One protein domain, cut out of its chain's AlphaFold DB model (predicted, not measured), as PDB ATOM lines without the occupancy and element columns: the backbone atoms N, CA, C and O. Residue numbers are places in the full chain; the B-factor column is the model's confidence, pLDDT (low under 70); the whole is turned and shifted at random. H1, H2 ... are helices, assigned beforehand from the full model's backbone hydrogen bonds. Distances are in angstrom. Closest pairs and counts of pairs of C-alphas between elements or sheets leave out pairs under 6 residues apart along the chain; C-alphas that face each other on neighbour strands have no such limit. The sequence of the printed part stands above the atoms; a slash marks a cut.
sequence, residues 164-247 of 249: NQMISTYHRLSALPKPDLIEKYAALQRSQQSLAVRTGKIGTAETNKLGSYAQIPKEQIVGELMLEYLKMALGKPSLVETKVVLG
ATOM      1  N   ASN A 164      18.229  22.871  58.245       91.88
ATOM      2  CA  ASN A 164      17.668  23.187  56.929       91.88
ATOM      3  C   ASN A 164      18.747  23.531  55.895       91.88
ATOM      4  O   ASN A 164      18.646  23.095  54.749       91.88
ATOM      5  N   GLN A 165      19.801  24.258  56.282       93.12
ATOM      6  CA  GLN A 165      20.942  24.517  55.397       93.12
ATOM      7  C   GLN A 165      21.676  23.220  55.041       93.12
ATOM      8  O   GLN A 165      21.961  22.994  53.867       93.12
ATOM      9  N   MET A 166      21.909  22.330  56.015       93.19
ATOM     10  CA  MET A 166      22.519  21.015  55.767       93.19
ATOM     11  C   MET A 166      21.686  20.174  54.793       93.19
ATOM     12  O   MET A 166      22.226  19.626  53.833       93.19
ATOM     13  N   ILE A 167      20.369  20.100  55.016       93.38
ATOM     14  CA  ILE A 167      19.424  19.360  54.166       93.38
ATOM     15  C   ILE A 167      19.395  19.945  52.750       93.38
ATOM     16  O   ILE A 167      19.516  19.205  51.775       93.38
ATOM     17  N   SER A 168      19.291  21.269  52.624       94.25
ATOM     18  CA  SER A 168      19.287  21.963  51.332       94.25
ATOM     19  C   SER A 168      20.577  21.715  50.545       94.25
ATOM     20  O   SER A 168      20.525  21.395  49.357       94.25
ATOM     21  N   THR A 169      21.742  21.829  51.188       94.81
ATOM     22  CA  THR A 169      23.036  21.583  50.533       94.81
ATOM     23  C   THR A 169      23.175  20.124  50.105       94.81
ATOM     24  O   THR A 169      23.569  19.859  48.968       94.81
ATOM     25  N   TYR A 170      22.766  19.182  50.960       95.06
ATOM     26  CA  TYR A 170      22.744  17.763  50.614       95.06
ATOM     27  C   TYR A 170      21.851  17.486  49.401       95.06
ATOM     28  O   TYR A 170      22.285  16.811  48.468       95.06
ATOM     29  N   HIS A 171      20.627  18.025  49.371       94.94
ATOM     30  CA  HIS A 171      19.724  17.858  48.232       94.94
ATOM     31  C   HIS A 171      20.294  18.462  46.951       94.94
ATOM     32  O   HIS A 171      20.213  17.822  45.907       94.94
ATOM     33  N   ARG A 172      20.925  19.640  47.025       94.69
ATOM     34  CA  ARG A 172      21.570  20.270  45.867       94.69
ATOM     35  C   ARG A 172      22.667  19.383  45.283       94.69
ATOM     36  O   ARG A 172      22.652  19.132  44.086       94.69
ATOM     37  N   LEU A 173      23.577  18.878  46.118       94.69
ATOM     38  CA  LEU A 173      24.633  17.959  45.679       94.69
ATOM     39  C   LEU A 173      24.046  16.652  45.139       94.69
ATOM     40  O   LEU A 173      24.439  16.177  44.078       94.69
ATOM     41  N   SER A 174      23.059  16.091  45.833       95.00
ATOM     42  CA  SER A 174      22.419  14.835  45.438       95.00
ATOM     43  C   SER A 174      21.611  14.960  44.145       95.00
ATOM     44  O   SER A 174      21.426  13.962  43.454       95.00
ATOM     45  N   ALA A 175      21.147  16.156  43.787       95.56
ATOM     46  CA  ALA A 175      20.443  16.418  42.536       95.56
ATOM     47  C   ALA A 175      21.386  16.542  41.326       95.56
ATOM     48  O   ALA A 175      20.926  16.408  40.196       95.56
ATOM     49  N   LEU A 176      22.692  16.752  41.538       94.69
ATOM     50  CA  LEU A 176      23.644  16.879  40.436       94.69
ATOM     51  C   LEU A 176      23.757  15.572  39.620       94.69
ATOM     52  O   LEU A 176      23.710  14.463  40.187       94.69
ATOM     53  N   PRO A 177      23.951  15.684  38.291       94.12
ATOM     54  CA  PRO A 177      24.379  14.575  37.453       94.12
ATOM     55  C   PRO A 177      25.659  13.924  37.989       94.12
ATOM     56  O   PRO A 177      26.544  14.583  38.534       94.12
ATOM     57  N   LYS A 178      25.777  12.601  37.821       91.75
ATOM     58  CA  LYS A 178      26.965  11.858  38.271       91.75
ATOM     59  C   LYS A 178      28.280  12.389  37.660       91.75
ATOM     60  O   LYS A 178      29.248  12.462  38.413       91.75
ATOM     61  N   PRO A 179      28.347  12.781  36.369       92.00
ATOM     62  CA  PRO A 179      29.559  13.376  35.798       92.00
ATOM     63  C   PRO A 179      30.019  14.644  36.535       92.00
ATOM     64  O   PRO A 179      31.184  14.732  36.911       92.00
ATOM     65  N   ASP A 180      29.098  15.556  36.846       92.94
ATOM     66  CA  ASP A 180      29.401  16.807  37.557       92.94
ATOM     67  C   ASP A 180      29.901  16.540  38.985       92.94
ATOM     68  O   ASP A 180      30.823  17.192  39.481       92.94
ATOM     69  N   LEU A 181      29.316  15.545  39.662       93.31
ATOM     70  CA  LEU A 181      29.796  15.089  40.968       93.31
ATOM     71  C   LEU A 181      31.203  14.499  40.883       93.31
ATOM     72  O   LEU A 181      32.036  14.793  41.740       93.31
ATOM     73  N   ILE A 182      31.477  13.696  39.853       93.00
ATOM     74  CA  ILE A 182      32.799  13.111  39.612       93.00
ATOM     75  C   ILE A 182      33.840  14.201  39.369       93.00
ATOM     76  O   ILE A 182      34.943  14.092  39.893       93.00
ATOM     77  N   GLU A 183      33.518  15.260  38.628       91.94
ATOM     78  CA  GLU A 183      34.448  16.366  38.394       91.94
ATOM     79  C   GLU A 183      34.852  17.050  39.710       91.94
ATOM     80  O   GLU A 183      36.044  17.205  40.004       91.94
ATOM     81  N   LYS A 184      33.861  17.389  40.545       93.44
ATOM     82  CA  LYS A 184      34.075  17.994  41.870       93.44
ATOM     83  C   LYS A 184      34.875  17.074  42.787       93.44
ATOM     84  O   LYS A 184      35.820  17.510  43.443       93.44
ATOM     85  N   TYR A 185      34.521  15.793  42.800       93.12
ATOM     86  CA  TYR A 185      35.215  14.767  43.566       93.12
ATOM     87  C   TYR A 185      36.668  14.610  43.123       93.12
ATOM     88  O   TYR A 185      37.576  14.613  43.948       93.12
ATOM     89  N   ALA A 186      36.910  14.560  41.814       91.75
ATOM     90  CA  ALA A 186      38.243  14.434  41.246       91.75
ATOM     91  C   ALA A 186      39.147  15.608  41.628       91.75
ATOM     92  O   ALA A 186      40.344  15.408  41.817       91.75
ATOM     93  N   ALA A 187      38.605  16.825  41.732       92.50
ATOM     94  CA  ALA A 187      39.362  17.978  42.213       92.50
ATOM     95  C   ALA A 187      39.797  17.794  43.679       92.50
ATOM     96  O   ALA A 187      40.972  17.982  43.991       92.50
ATOM     97  N   LEU A 188      38.884  17.350  44.552       93.25
ATOM     98  CA  LEU A 188      39.189  17.059  45.958       93.25
ATOM     99  C   LEU A 188      40.259  15.972  46.101       93.25
ATOM    100  O   LEU A 188      41.260  16.171  46.792       93.25
ATOM    101  N   GLN A 189      40.076  14.852  45.405       91.88
ATOM    102  CA  GLN A 189      40.995  13.718  45.453       91.88
ATOM    103  C   GLN A 189      42.391  14.092  44.931       91.88
ATOM    104  O   GLN A 189      43.396  13.736  45.546       91.88
ATOM    105  N   ARG A 190      42.480  14.888  43.853       90.50
ATOM    106  CA  ARG A 190      43.756  15.420  43.341       90.50
ATOM    107  C   ARG A 190      44.470  16.303  44.364       90.50
ATOM    108  O   ARG A 190      45.683  16.162  44.537       90.50
ATOM    109  N   SER A 191      43.748  17.178  45.067       91.81
ATOM    110  CA  SER A 191      44.333  18.001  46.134       91.81
ATOM    111  C   SER A 191      44.839  17.151  47.304       91.81
ATOM    112  O   SER A 191      45.970  17.341  47.758       91.81
ATOM    113  N   GLN A 192      44.043  16.182  47.772       92.75
ATOM    114  CA  GLN A 192      44.431  15.259  48.848       92.75
ATOM    115  C   GLN A 192      45.680  14.457  48.477       92.75
ATOM    116  O   GLN A 192      46.627  14.372  49.256       92.75
ATOM    117  N   GLN A 193      45.707  13.917  47.263       89.75
ATOM    118  CA  GLN A 193      46.822  13.131  46.762       89.75
ATOM    119  C   GLN A 193      48.088  13.970  46.579       89.75
ATOM    120  O   GLN A 193      49.170  13.539  46.967       89.75
ATOM    121  N   SER A 194      47.967  15.191  46.052       90.31
ATOM    122  CA  SER A 194      49.108  16.100  45.900       90.31
ATOM    123  C   SER A 194      49.760  16.412  47.248       90.31
ATOM    124  O   SER A 194      50.986  16.432  47.358       90.31
ATOM    125  N   LEU A 195      48.955  16.613  48.295       91.62
ATOM    126  CA  LEU A 195      49.466  16.765  49.657       91.62
ATOM    127  C   LEU A 195      50.067  15.469  50.197       91.62
ATOM    128  O   LEU A 195      51.119  15.517  50.827       91.62
ATOM    129  N   ALA A 196      49.442  14.323  49.931       91.50
ATOM    130  CA  ALA A 196      49.953  13.026  50.351       91.50
ATOM    131  C   ALA A 196      51.342  12.736  49.755       91.50
ATOM    132  O   ALA A 196      52.242  12.348  50.497       91.50
ATOM    133  N   VAL A 197      51.569  13.019  48.468       90.56
ATOM    134  CA  VAL A 197      52.893  12.901  47.826       90.56
ATOM    135  C   VAL A 197      53.927  13.795  48.510       90.56
ATOM    136  O   VAL A 197      55.041  13.355  48.783       90.56
ATOM    137  N   ARG A 198      53.559  15.030  48.878       90.31
ATOM    138  CA  ARG A 198      54.456  15.947  49.607       90.31
ATOM    139  C   ARG A 198      54.858  15.434  50.991       90.31
ATOM    140  O   ARG A 198      55.863  15.894  51.520       90.31
ATOM    141  N   THR A 199      54.116  14.489  51.573       87.75
ATOM    142  CA  THR A 199      54.522  13.846  52.835       87.75
ATOM    143  C   THR A 199      55.664  12.843  52.667       87.75
ATOM    144  O   THR A 199      56.208  12.390  53.670       87.75
ATOM    145  N   GLY A 200      55.999  12.447  51.433       85.81
ATOM    146  CA  GLY A 200      57.010  11.428  51.131       85.81
ATOM    147  C   GLY A 200      56.582   9.987  51.434       85.81
ATOM    148  O   GLY A 200      57.330   9.061  51.141       85.81
ATOM    149  N   LYS A 201      55.381   9.768  51.992       83.06
ATOM    150  CA  LYS A 201      54.866   8.427  52.328       83.06
ATOM    151  C   LYS A 201      54.337   7.643  51.126       83.06
ATOM    152  O   LYS A 201      54.161   6.435  51.239       83.06
ATOM    153  N   ILE A 202      54.055   8.329  50.020       84.38
ATOM    154  CA  ILE A 202      53.592   7.739  48.760       84.38
ATOM    155  C   ILE A 202      54.381   8.323  47.587       84.38
ATOM    156  O   ILE A 202      54.759   9.497  47.607       84.38
ATOM    157  N   GLY A 203      54.633   7.504  46.566       77.31
ATOM    158  CA  GLY A 203      55.358   7.915  45.361       77.31
ATOM    159  C   GLY A 203      54.475   8.624  44.328       77.31
ATOM    160  O   GLY A 203      53.254   8.480  44.315       77.31
ATOM    161  N   THR A 204      55.092   9.336  43.382       69.25
ATOM    162  CA  THR A 204      54.375   9.953  42.249       69.25
ATOM    163  C   THR A 204      53.755   8.911  41.315       69.25
ATOM    164  O   THR A 204      52.704   9.161  40.742       69.25
ATOM    165  N   ALA A 205      54.327   7.711  41.188       59.38
ATOM    166  CA  ALA A 205      53.753   6.637  40.367       59.38
ATOM    167  C   ALA A 205      52.401   6.115  40.902       59.38
ATOM    168  O   ALA A 205      51.558   5.668  40.125       59.38
ATOM    169  N   GLU A 206      52.153   6.233  42.212       56.31
ATOM    170  CA  GLU A 206      50.862   5.899  42.828       56.31
ATOM    171  C   GLU A 206      49.767   6.917  42.459       56.31
ATOM    172  O   GLU A 206      48.581   6.621  42.608       56.31
ATOM    173  N   THR A 207      50.138   8.079  41.897       54.22
ATOM    174  CA  THR A 207      49.181   9.105  41.443       54.22
ATOM    175  C   THR A 207      48.417   8.724  40.181       54.22
ATOM    176  O   THR A 207      47.247   9.070  40.027       54.22
ATOM    177  N   ASN A 208      49.030   7.902  39.327       47.59
ATOM    178  CA  ASN A 208      48.439   7.439  38.071       47.59
ATOM    179  C   ASN A 208      47.382   6.336  38.261       47.59
ATOM    180  O   ASN A 208      46.738   5.934  37.297       47.59
ATOM    181  N   LYS A 209      47.171   5.855  39.496       53.66
ATOM    182  CA  LYS A 209      46.100   4.907  39.844       53.66
ATOM    183  C   LYS A 209      44.746   5.587  40.082       53.66
ATOM    184  O   LYS A 209      43.861   4.951  40.653       53.66
ATOM    185  N   LEU A 210      44.563   6.849  39.675       57.47
ATOM    186  CA  LEU A 210      43.244   7.483  39.613       57.47
ATOM    187  C   LEU A 210      42.375   6.728  38.592       57.47
ATOM    188  O   LEU A 210      42.221   7.114  37.436       57.47
ATOM    189  N   GLY A 211      41.848   5.580  39.012       59.59
ATOM    190  CA  GLY A 211      40.848   4.841  38.274       59.59
ATOM    191  C   GLY A 211      39.629   5.726  38.061       59.59
ATOM    192  O   GLY A 211      39.400   6.700  38.782       59.59
ATOM    193  N   SER A 212      38.828   5.385  37.058       72.50
ATOM    194  CA  SER A 212      37.587   6.104  36.809       72.50
ATOM    195  C   SER A 212      36.718   6.112  38.070       72.50
ATOM    196  O   SER A 212      36.253   5.065  38.527       72.50
ATOM    197  N   TYR A 213      36.438   7.306  38.603       85.94
ATOM    198  CA  TYR A 213      35.495   7.502  39.708       85.94
ATOM    199  C   TYR A 213      34.057   7.086  39.353       85.94
ATOM    200  O   TYR A 213      33.168   7.139  40.201       85.94
ATOM    201  N   ALA A 214      33.814   6.627  38.120       83.94
ATOM    202  CA  ALA A 214      32.537   6.086  37.672       83.94
ATOM    203  C   ALA A 214      32.013   4.945  38.555       83.94
ATOM    204  O   ALA A 214      30.796   4.808  38.681       83.94
ATOM    205  N   GLN A 215      32.897   4.162  39.182       86.75
ATOM    206  CA  GLN A 215      32.505   3.050  40.059       86.75
ATOM    207  C   GLN A 215      32.226   3.474  41.506       86.75
ATOM    208  O   GLN A 215      31.651   2.700  42.266       86.75
ATOM    209  N   ILE A 216      32.583   4.703  41.895       89.19
ATOM    210  CA  ILE A 216      32.302   5.193  43.245       89.19
ATOM    211  C   ILE A 216      30.787   5.440  43.379       89.19
ATOM    212  O   ILE A 216      30.172   6.039  42.477       89.19
ATOM    213  N   PRO A 217      30.153   4.968  44.471       92.31
ATOM    214  CA  PRO A 217      28.754   5.256  44.755       92.31
ATOM    215  C   PRO A 217      28.504   6.760  44.853       92.31
ATOM    216  O   PRO A 217      29.309   7.513  45.407       92.31
ATOM    217  N   LYS A 218      27.360   7.205  44.330       93.75
ATOM    218  CA  LYS A 218      27.000   8.628  44.322       93.75
ATOM    219  C   LYS A 218      26.925   9.181  45.747       93.75
ATOM    220  O   LYS A 218      27.383  10.287  46.011       93.75
ATOM    221  N   GLU A 219      26.404   8.382  46.665       92.12
ATOM    222  CA  GLU A 219      26.216   8.704  48.076       92.12
ATOM    223  C   GLU A 219      27.554   8.942  48.780       92.12
ATOM    224  O   GLU A 219      27.654   9.851  49.601       92.12
ATOM    225  N   GLN A 220      28.592   8.178  48.419       91.56
ATOM    226  CA  GLN A 220      29.940   8.374  48.950       91.56
ATOM    227  C   GLN A 220      30.518   9.716  48.485       91.56
ATOM    228  O   GLN A 220      30.994  10.490  49.313       91.56
ATOM    229  N   ILE A 221      30.413  10.028  47.187       94.38
ATOM    230  CA  ILE A 221      30.882  11.312  46.640       94.38
ATOM    231  C   ILE A 221      30.180  12.481  47.338       94.38
ATOM    232  O   ILE A 221      30.832  13.426  47.784       94.38
ATOM    233  N   VAL A 222      28.852  12.413  47.472       95.50
ATOM    234  CA  VAL A 222      28.074  13.447  48.165       95.50
ATOM    235  C   VAL A 222      28.502  13.564  49.628       95.50
ATOM    236  O   VAL A 222      28.643  14.681  50.118       95.50
ATOM    237  N   GLY A 223      28.740  12.450  50.324       93.56
ATOM    238  CA  GLY A 223      29.205  12.447  51.711       93.56
ATOM    239  C   GLY A 223      30.543  13.168  51.897       93.56
ATOM    240  O   GLY A 223      30.667  14.013  52.784       93.56
ATOM    241  N   GLU A 224      31.520  12.896  51.033       93.88
ATOM    242  CA  GLU A 224      32.831  13.555  51.084       93.88
ATOM    243  C   GLU A 224      32.746  15.050  50.719       93.88
ATOM    244  O   GLU A 224      33.358  15.886  51.383       93.88
ATOM    245  N   LEU A 225      31.918  15.429  49.739       95.50
ATOM    246  CA  LEU A 225      31.678  16.843  49.414       95.50
ATOM    247  C   LEU A 225      30.920  17.584  50.530       95.50
ATOM    248  O   LEU A 225      31.204  18.751  50.801       95.50
ATOM    249  N   MET A 226      29.993  16.912  51.219       95.56
ATOM    250  CA  MET A 226      29.315  17.458  52.399       95.56
ATOM    251  C   MET A 226      30.283  17.686  53.564       95.56
ATOM    252  O   MET A 226      30.106  18.652  54.309       95.56
ATOM    253  N   LEU A 227      31.307  16.841  53.722       94.19
ATOM    254  CA  LEU A 227      32.362  17.063  54.711       94.19
ATOM    255  C   LEU A 227      33.165  18.331  54.387       94.19
ATOM    256  O   LEU A 227      33.402  19.139  55.284       94.19
ATOM    257  N   GLU A 228      33.530  18.549  53.121       95.62
ATOM    258  CA  GLU A 228      34.202  19.789  52.709       95.62
ATOM    259  C   GLU A 228      33.317  21.023  52.918       95.62
ATOM    260  O   GLU A 228      33.791  22.031  53.438       95.62
ATOM    261  N   TYR A 229      32.019  20.934  52.613       95.25
ATOM    262  CA  TYR A 229      31.065  21.999  52.933       95.25
ATOM    263  C   TYR A 229      31.037  22.310  54.435       95.25
ATOM    264  O   TYR A 229      31.137  23.474  54.827       95.25
ATOM    265  N   LEU A 230      30.935  21.281  55.282       94.75
ATOM    266  CA  LEU A 230      30.901  21.456  56.732       94.75
ATOM    267  C   LEU A 230      32.197  22.091  57.247       94.75
ATOM    268  O   LEU A 230      32.150  22.970  58.102       94.75
ATOM    269  N   LYS A 231      33.353  21.696  56.704       94.69
ATOM    270  CA  LYS A 231      34.643  22.316  57.032       94.69
ATOM    271  C   LYS A 231      34.646  23.802  56.700       94.69
ATOM    272  O   LYS A 231      34.965  24.598  57.577       94.69
ATOM    273  N   MET A 232      34.233  24.172  55.487       94.00
ATOM    274  CA  MET A 232      34.145  25.577  55.073       94.00
ATOM    275  C   MET A 232      33.212  26.379  55.981       94.00
ATOM    276  O   MET A 232      33.585  27.456  56.435       94.00
ATOM    277  N   ALA A 233      32.029  25.841  56.290       94.06
ATOM    278  CA  ALA A 233      31.074  26.500  57.175       94.06
ATOM    279  C   ALA A 233      31.651  26.731  58.579       94.06
ATOM    280  O   ALA A 233      31.495  27.803  59.148       94.06
ATOM    281  N   LEU A 234      32.393  25.758  59.113       93.75
ATOM    282  CA  LEU A 234      33.043  25.858  60.421       93.75
ATOM    283  C   LEU A 234      34.351  26.675  60.405       93.75
ATOM    284  O   LEU A 234      35.033  26.729  61.428       93.75
ATOM    285  N   GLY A 235      34.728  27.287  59.276       92.56
ATOM    286  CA  GLY A 235      35.969  28.058  59.137       92.56
ATOM    287  C   GLY A 235      37.242  27.204  59.133       92.56
ATOM    288  O   GLY A 235      38.331  27.711  59.396       92.56
ATOM    289  N   LYS A 236      37.125  25.900  58.864       92.19
ATOM    290  CA  LYS A 236      38.266  24.989  58.731       92.19
ATOM    291  C   LYS A 236      38.850  25.051  57.320       92.19
ATOM    292  O   LYS A 236      38.107  25.254  56.357       92.19
ATOM    293  N   PRO A 237      40.167  24.820  57.167       91.94
ATOM    294  CA  PRO A 237      40.787  24.797  55.851       91.94
ATOM    295  C   PRO A 237      40.214  23.653  55.006       91.94
ATOM    296  O   PRO A 237      40.223  22.490  55.416       91.94
ATOM    297  N   SER A 238      39.739  23.995  53.810       91.31
ATOM    298  CA  SER A 238      39.340  23.039  52.777       91.31
ATOM    299  C   SER A 238      40.443  22.902  51.731       91.31
ATOM    300  O   SER A 238      41.209  23.834  51.490       91.31
ATOM    301  N   LEU A 239      40.535  21.722  51.118       89.12
ATOM    302  CA  LEU A 239      41.501  21.435  50.051       89.12
ATOM    303  C   LEU A 239      41.013  21.852  48.663       89.12
ATOM    304  O   LEU A 239      41.743  21.724  47.678       89.12
ATOM    305  N   VAL A 240      39.772  22.314  48.585       90.38
ATOM    306  CA  VAL A 240      39.135  22.797  47.369       90.38
ATOM    307  C   VAL A 240      38.466  24.130  47.653       90.38
ATOM    308  O   VAL A 240      38.101  24.444  48.782       90.38
ATOM    309  N   GLU A 241      38.306  24.942  46.618       85.88
ATOM    310  CA  GLU A 241      37.612  26.216  46.755       85.88
ATOM    311  C   GLU A 241      36.104  26.019  46.959       85.88
ATOM    312  O   GLU A 241      35.508  25.049  46.482       85.88
ATOM    313  N   THR A 242      35.448  26.997  47.587       80.50
ATOM    314  CA  THR A 242      33.994  26.988  47.812       80.50
ATOM    315  C   THR A 242      33.196  26.808  46.524       80.50
ATOM    316  O   THR A 242      32.191  26.097  46.525       80.50
ATOM    317  N   LYS A 243      33.677  27.353  45.400       80.81
ATOM    318  CA  LYS A 243      33.067  27.161  44.074       80.81
ATOM    319  C   LYS A 243      33.006  25.689  43.653       80.81
ATOM    320  O   LYS A 243      32.035  25.257  43.033       80.81
ATOM    321  N   VAL A 244      34.006  24.890  44.033       78.75
ATOM    322  CA  VAL A 244      34.064  23.456  43.716       78.75
ATOM    323  C   VAL A 244      32.959  22.721  44.468       78.75
ATOM    324  O   VAL A 244      32.229  21.942  43.858       78.75
ATOM    325  N   VAL A 245      32.758  23.025  45.751       78.94
ATOM    326  CA  VAL A 245      31.771  22.336  46.599       78.94
ATOM    327  C   VAL A 245      30.350  22.855  46.376       78.94
ATOM    328  O   VAL A 245      29.429  22.068  46.183       78.94
ATOM    329  N   LEU A 246      30.151  24.173  46.367       76.06
ATOM    330  CA  LEU A 246      28.820  24.788  46.356       76.06
ATOM    331  C   LEU A 246      28.334  25.223  44.971       76.06
ATOM    332  O   LEU A 246      27.149  25.525  44.827       76.06
ATOM    333  N   GLY A 247      29.213  25.254  43.964       62.94
ATOM    334  CA  GLY A 247      28.867  25.686  42.604       62.94
ATOM    335  C   GLY A 247      28.512  27.171  42.483       62.94
ATOM    336  O   GLY A 247      27.922  27.567  41.484       62.94
TER     337      GLY A 247
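AT A GLANCE: This is residues 164 to 247 of the 249 residues of an uncharacterized protein of Deltaproteobacteria bacterium HGW-Deltaproteobacteria-19 (UniProt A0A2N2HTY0). Three helices spread like a fan from a shared corner, where H1 ends and H2 and H4 begin, with H4 between the others. H2 runs outward, H3 near its far end; little H5 packs on H4. You have 84 printed residues, five named helices in order H1 to H5, all helix, compact: radius of gyration of the C-alphas 13.5 A, spans 42 by 30 by 17 A.

HOW THE PARTS SIT: Start with H1, residues 164 to 175: its residues 169 to 174 alone touch H4, residues 218 to 233, closest at C-alphas 173 and 222, 6.2 A. H2, residues 178 to 198, touches H4 at a steep tilt of 62 degrees, with 178 to 185 alone, closest at C-alphas 185 and 221, 6.3 A. H3, residues 204 to 209, has 0 of 2 O i to N i+4 pairs within hydrogen-bond range, but 2 of 3 O i to N i+3; H1, H2, H4 and H5, residues 242 to 246, have every i+4 pair.

IN THESE COORDINATES: Find C-alpha 164 at (17.668, 23.187, 56.929); H1 runs 16.1 A, H2 30.0 A, H4 22.4 A. H5 ends at (28.820, 24.788, 46.356), C-alpha 246.

THE WHOLE: C-alphas 164 and 205, the farthest apart, are 43.0 A apart. The printed part has no cut and no long link; pLDDT is under 70 at residues 204 to 211 and 247.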